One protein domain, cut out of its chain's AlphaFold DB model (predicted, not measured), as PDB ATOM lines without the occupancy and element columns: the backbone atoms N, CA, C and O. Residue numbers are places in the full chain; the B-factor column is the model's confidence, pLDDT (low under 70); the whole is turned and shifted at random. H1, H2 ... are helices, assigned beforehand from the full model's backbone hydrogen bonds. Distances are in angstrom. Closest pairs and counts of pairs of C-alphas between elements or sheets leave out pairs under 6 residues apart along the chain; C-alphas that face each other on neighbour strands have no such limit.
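Overview. This is residues 6 to 52 of the 152 residues of the protein "DDE_Tnp_1_assoc domain-containing protein" of Yersinia enterocolitica (UniProt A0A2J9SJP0). A helix, H2, forms the base of an open arrangement: the shorter helix H3 packs across its later half, and at its other end a long loop reaches out and folds back. H1, a single short helical turn, sits near the beginning of H2, and the tip of the loop, residues 17 to 23, sticks out. The printed part has 47 residues with three named helices, in the order H1, H2, H3, and no named strand; its class is all helix. It is only just loose, close to compact, with a radius of gyration of the C-alphas of 11.5 A and spans of 27 by 26 by 15 A.

Along the chain. H1 is residues 6 to 9, 5.5 A from first to last C-alpha, and begins at C-alpha 6 (104.195, 219.277, -1.256). H2 is residues 25 to 37, 18.4 A long, from C-alpha 25 at (93.850, 221.107, 2.451). H3 is residues 43 to 51, 12.2 A long, and ends at C-alpha 51 (85.499, 219.542, -11.958).

Arrangement. H1 and H2 are close but not clearly touching; their closest C-alphas, those of Phe 9 and Leu 26, are 7.3 A apart. H2 touches H3 with residues 31 to 36 alone, and the closest C-alphas, those of Ala 35 and Ile 46, are 5.4 A apart. The lines of H2 and H3 are about perpendicular, at 75 degrees. H1 and H3 are apart. In H2 and H3 every O i to N i+4 pair is within hydrogen-bond range; H1 is too short for such a pair.

Size, cuts and confidence. The two C-alphas farthest apart, those of Ile 19 and Gly 39, are 30.5 A apart. The printed part has no cut. The link from H1 to H2, residues 10 to 24, is long, and within it residues 17 to 23 stand free; the link from H2 to H3 is tight. The mean pLDDT of the printed part is 89.3, and one residue, Glu 52, is under 70.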
ATOM      1  N   ILE A   6     104.749 219.980  -2.418       87.12
ATOM      2  CA  ILE A   6     104.195 219.277  -1.256       87.12
ATOM      3  C   ILE A   6     105.035 219.557  -0.010       87.12
ATOM      4  O   ILE A   6     104.482 219.951   1.011       87.12
ATOM      5  N   ASP A   7     106.361 219.443  -0.098       88.56
ATOM      6  CA  ASP A   7     107.244 219.693   1.046       88.56
ATOM      7  C   ASP A   7     107.129 221.140   1.529       88.56
ATOM      8  O   ASP A   7     107.049 221.395   2.730       88.56
ATOM      9  N   HIS A   8     107.073 222.087   0.589       89.25
ATOM     10  CA  HIS A   8     107.012 223.510   0.899       89.25
ATOM     11  C   HIS A   8     105.733 223.888   1.659       89.25
ATOM     12  O   HIS A   8     105.797 224.638   2.632       89.25
ATOM     13  N   PHE A   9     104.584 223.346   1.247       89.50
ATOM     14  CA  PHE A   9     103.284 223.685   1.831       89.50
ATOM     15  C   PHE A   9     102.806 222.722   2.926       89.50
ATOM     16  O   PHE A   9     101.856 223.050   3.631       89.50
ATOM     17  N   SER A  10     103.483 221.588   3.137       88.50
ATOM     18  CA  SER A  10     103.129 220.588   4.164       88.50
ATOM     19  C   SER A  10     103.090 221.120   5.600       88.50
ATOM     20  O   SER A  10     102.486 220.501   6.471       88.50
ATOM     21  N   THR A  11     103.735 222.261   5.849       90.50
ATOM     22  CA  THR A  11     103.809 222.904   7.168       90.50
ATOM     23  C   THR A  11     102.650 223.860   7.456       90.50
ATOM     24  O   THR A  11     102.576 224.393   8.561       90.50
ATOM     25  N   LEU A  12     101.762 224.108   6.486       91.38
ATOM     26  CA  LEU A  12     100.598 224.961   6.700       91.38
ATOM     27  C   LEU A  12      99.530 224.230   7.518       91.38
ATOM     28  O   LEU A  12      99.073 223.150   7.141       91.38
ATOM     29  N   ASP A  13      99.072 224.879   8.586       91.94
ATOM     30  CA  ASP A  13      97.911 224.424   9.345       91.94
ATOM     31  C   ASP A  13      96.627 224.625   8.529       91.94
ATOM     32  O   ASP A  13      96.411 225.695   7.954       91.94
ATOM     33  N   ASP A  14      95.751 223.618   8.509       92.94
ATOM     34  CA  ASP A  14      94.429 223.729   7.887       92.94
ATOM     35  C   ASP A  14      93.516 224.623   8.751       92.94
ATOM     36  O   ASP A  14      93.123 224.223   9.852       92.94
ATOM     37  N   PRO A  15      93.133 225.829   8.284       91.62
ATOM     38  CA  PRO A  15      92.331 226.757   9.076       91.62
ATOM     39  C   PRO A  15      90.843 226.376   9.113       91.62
ATOM     40  O   PRO A  15      90.039 227.047   9.770       91.62
ATOM     41  N   ARG A  16      90.423 225.348   8.361       92.94
ATOM     42  CA  ARG A  16      89.016 224.965   8.242       92.94
ATOM     43  C   ARG A  16      88.551 224.240   9.501       92.94
ATOM     44  O   ARG A  16      89.253 223.447  10.119       92.94
ATOM     45  N   ARG A  17      87.291 224.471   9.872       90.19
ATOM     46  CA  ARG A  17      86.632 223.708  10.941       90.19
ATOM     47  C   ARG A  17      86.332 222.295  10.443       90.19
ATOM     48  O   ARG A  17      85.872 222.145   9.317       90.19
ATOM     49  N   ASN A  18      86.474 221.296  11.312       85.88
ATOM     50  CA  ASN A  18      86.231 219.874  11.022       85.88
ATOM     51  C   ASN A  18      84.881 219.554  10.342       85.88
ATOM     52  O   ASN A  18      84.795 218.602   9.578       85.88
ATOM     53  N   ILE A  19      83.837 220.352  10.578       86.06
ATOM     54  CA  ILE A  19      82.521 220.209   9.925       86.06
ATOM     55  C   ILE A  19      82.491 220.647   8.447       86.06
ATOM     56  O   ILE A  19      81.537 220.335   7.744       86.06
ATOM     57  N   ASN A  20      83.519 221.359   7.977       80.19
ATOM     58  CA  ASN A  20      83.619 221.943   6.635       80.19
ATOM     59  C   ASN A  20      84.770 221.328   5.811       80.19
ATOM     60  O   ASN A  20      85.250 221.945   4.859       80.19
ATOM     61  N   VAL A  21      85.242 220.132   6.181       87.06
ATOM     62  CA  VAL A  21      86.338 219.438   5.491       87.06
ATOM     63  C   VAL A  21      85.763 218.310   4.639       87.06
ATOM     64  O   VAL A  21      85.302 217.298   5.159       87.06
ATOM     65  N   LYS A  22      85.776 218.508   3.317       87.44
ATOM     66  CA  LYS A  22      85.426 217.480   2.318       87.44
ATOM     67  C   LYS A  22      86.646 216.963   1.546       87.44
ATOM     68  O   LYS A  22      86.668 215.796   1.178       87.44
ATOM     69  N   TYR A  23      87.627 217.830   1.307       88.50
ATOM     70  CA  TYR A  23      88.857 217.541   0.566       88.50
ATOM     71  C   TYR A  23      90.071 217.922   1.411       88.50
ATOM     72  O   TYR A  23      89.963 218.831   2.252       88.50
ATOM     73  N   ASP A  24      91.211 217.284   1.163       91.00
ATOM     74  CA  ASP A  24      92.462 217.599   1.847       91.00
ATOM     75  C   ASP A  24      92.907 219.036   1.553       91.00
ATOM     76  O   ASP A  24      92.672 219.590   0.477       91.00
ATOM     77  N   PHE A  25      93.503 219.688   2.552       91.56
ATOM     78  CA  PHE A  25      93.850 221.107   2.451       91.56
ATOM     79  C   PHE A  25      94.900 221.364   1.367       91.56
ATOM     80  O   PHE A  25      94.774 222.319   0.600       91.56
ATOM     81  N   LEU A  26      95.894 220.477   1.271       91.88
ATOM     82  CA  LEU A  26      96.935 220.554   0.247       91.88
ATOM     83  C   LEU A  26      96.378 220.353  -1.163       91.88
ATOM     84  O   LEU A  26      96.807 221.072  -2.061       91.88
ATOM     85  N   ASP A  27      95.390 219.475  -1.350       89.94
ATOM     86  CA  ASP A  27      94.732 219.283  -2.649       89.94
ATOM     87  C   ASP A  27      93.998 220.551  -3.091       89.94
ATOM     88  O   ASP A  27      94.084 220.954  -4.248       89.94
ATOM     89  N   ILE A  28      93.330 221.239  -2.159       91.38
ATOM     90  CA  ILE A  28      92.661 222.515  -2.445       91.38
ATOM     91  C   ILE A  28      93.677 223.607  -2.788       91.38
ATOM     92  O   ILE A  28      93.447 224.372  -3.727       91.38
ATOM     93  N   ILE A  29      94.786 223.707  -2.048       92.62
ATOM     94  CA  ILE A  29      95.834 224.697  -2.337       92.62
ATOM     95  C   ILE A  29      96.462 224.416  -3.705       92.62
ATOM     96  O   ILE A  29      96.593 225.336  -4.513       92.62
ATOM     97  N   PHE A  30      96.803 223.158  -3.983       91.81
ATOM     98  CA  PHE A  30      97.347 222.740  -5.270       91.81
ATOM     99  C   PHE A  30      96.391 223.081  -6.415       91.81
ATOM    100  O   PHE A  30      96.779 223.795  -7.340       91.81
ATOM    101  N   LEU A  31      95.125 222.664  -6.302       91.12
ATOM    102  CA  LEU A  31      94.083 222.961  -7.280       91.12
ATOM    103  C   LEU A  31      93.957 224.468  -7.528       91.12
ATOM    104  O   LEU A  31      93.953 224.908  -8.672       91.12
ATOM    105  N   THR A  32      93.901 225.267  -6.460       93.25
ATOM    106  CA  THR A  32      93.763 226.728  -6.542       93.25
ATOM    107  C   THR A  32      94.930 227.357  -7.299       93.25
ATOM    108  O   THR A  32      94.713 228.192  -8.173       93.25
ATOM    109  N   VAL A  33      96.170 226.958  -6.997       93.38
ATOM    110  CA  VAL A  33      97.361 227.497  -7.670       93.38
ATOM    111  C   VAL A  33      97.372 227.107  -9.147       93.38
ATOM    112  O   VAL A  33      97.575 227.974  -9.995       93.38
ATOM    113  N   CYS A  34      97.109 225.838  -9.470       91.06
ATOM    114  CA  CYS A  34      97.027 225.368 -10.853       91.06
ATOM    115  C   CYS A  34      95.942 226.101 -11.649       91.06
ATOM    116  O   CYS A  34      96.218 226.582 -12.750       91.06
ATOM    117  N   ALA A  35      94.746 226.244 -11.080       91.94
ATOM    118  CA  ALA A  35      93.630 226.934 -11.713       91.94
ATOM    119  C   ALA A  35      93.950 228.416 -11.967       91.94
ATOM    120  O   ALA A  35      93.773 228.909 -13.079       91.94
ATOM    121  N   VAL A  36      94.481 229.129 -10.966       95.50
ATOM    122  CA  VAL A  36      94.814 230.561 -11.088       95.50
ATOM    123  C   VAL A  36      95.926 230.792 -12.111       95.50
ATOM    124  O   VAL A  36      95.821 231.699 -12.934       95.50
ATOM    125  N   VAL A  37      96.973 229.959 -12.115       94.50
ATOM    126  CA  VAL A  37      98.043 230.033 -13.128       94.50
ATOM    127  C   VAL A  37      97.503 229.744 -14.533       94.50
ATOM    128  O   VAL A  37      98.001 230.309 -15.504       94.50
ATOM    129  N   SER A  38      96.453 228.928 -14.637       89.38
ATOM    130  CA  SER A  38      95.752 228.628 -15.892       89.38
ATOM    131  C   SER A  38      94.724 229.697 -16.297       89.38
ATOM    132  O   SER A  38      94.092 229.563 -17.340       89.38
ATOM    133  N   GLY A  39      94.576 230.777 -15.519       90.81
ATOM    134  CA  GLY A  39      93.729 231.923 -15.855       90.81
ATOM    135  C   GLY A  39      92.372 231.978 -15.148       90.81
ATOM    136  O   GLY A  39      91.576 232.858 -15.472       90.81
ATOM    137  N   ALA A  40      92.101 231.098 -14.178       94.56
ATOM    138  CA  ALA A  40      90.887 231.175 -13.367       94.56
ATOM    139  C   ALA A  40      90.840 232.496 -12.571       94.56
ATOM    140  O   ALA A  40      91.785 232.829 -11.851       94.56
ATOM    141  N   ALA A  41      89.737 233.243 -12.675       93.62
ATOM    142  CA  ALA A  41      89.604 234.577 -12.083       93.62
ATOM    143  C   ALA A  41      88.760 234.594 -10.797       93.62
ATOM    144  O   ALA A  41      88.752 235.592 -10.070       93.62
ATOM    145  N   GLY A  42      88.053 233.505 -10.487       93.00
ATOM    146  CA  GLY A  42      87.191 233.429  -9.312       93.00
ATOM    147  C   GLY A  42      86.942 232.018  -8.796       93.00
ATOM    148  O   GLY A  42      87.365 231.023  -9.376       93.00
ATOM    149  N   TRP A  43      86.211 231.937  -7.679       91.94
ATOM    150  CA  TRP A  43      85.907 230.662  -7.019       91.94
ATOM    151  C   TRP A  43      85.177 229.684  -7.949       91.94
ATOM    152  O   TRP A  43      85.413 228.481  -7.869       91.94
ATOM    153  N   LYS A  44      84.290 230.202  -8.812       89.50
ATOM    154  CA  LYS A  44      83.532 229.389  -9.759       89.50
ATOM    155  C   LYS A  44      84.473 228.780 -10.793       89.50
ATOM    156  O   LYS A  44      84.469 227.568 -10.916       89.50
ATOM    157  N   ASP A  45      85.330 229.583 -11.413       88.94
ATOM    158  CA  ASP A  45      86.319 229.115 -12.389       88.94
ATOM    159  C   ASP A  45      87.281 228.083 -11.787       88.94
ATOM    160  O   ASP A  45      87.613 227.106 -12.435       88.94
ATOM    161  N   ILE A  46      87.708 228.257 -10.529       91.81
ATOM    162  CA  ILE A  46      88.590 227.295  -9.842       91.81
ATOM    163  C   ILE A  46      87.867 225.973  -9.576       91.81
ATOM    164  O   ILE A  46      88.449 224.899  -9.726       91.81
ATOM    165  N   LYS A  47      86.600 226.044  -9.155       87.31
ATOM    166  CA  LYS A  47      85.772 224.851  -8.977       87.31
ATOM    167  C   LYS A  47      85.554 224.156 -10.318       87.31
ATOM    168  O   LYS A  47      85.674 222.942 -10.375       87.31
ATOM    169  N   ASP A  48      85.225 224.918 -11.353       82.75
ATOM    170  CA  ASP A  48      84.986 224.387 -12.687       82.75
ATOM    171  C   ASP A  48      86.282 223.765 -13.232       82.75
ATOM    172  O   ASP A  48      86.234 222.611 -13.609       82.75
ATOM    173  N   PHE A  49      87.453 224.393 -13.079       85.62
ATOM    174  CA  PHE A  49      88.764 223.806 -13.411       85.62
ATOM    175  C   PHE A  49      89.049 222.484 -12.675       85.62
ATOM    176  O   PHE A  49      89.673 221.582 -13.221       85.62
ATOM    177  N   GLY A  50      88.621 222.358 -11.414       82.06
ATOM    178  CA  GLY A  50      88.759 221.113 -10.649       82.06
ATOM    179  C   GLY A  50      87.730 220.036 -10.999       82.06
ATOM    180  O   GLY A  50      87.982 218.855 -10.767       82.06
ATOM    181  N   ASP A  51      86.578 220.436 -11.534       75.94
ATOM    182  CA  ASP A  51      85.499 219.542 -11.958       75.94
ATOM    183  C   ASP A  51      85.584 219.181 -13.454       75.94
ATOM    184  O   ASP A  51      85.041 218.147 -13.869       75.94
ATOM    185  N   GLU A  52      86.267 220.008 -14.249       67.31
ATOM    186  CA  GLU A  52      86.665 219.792 -15.638       67.31
ATOM    187  C   GLU A  52      87.656 218.627 -15.653       67.31
ATOM    188  O   GLU A  52      88.875 218.764 -15.605       67.31
TER     189      GLU A  52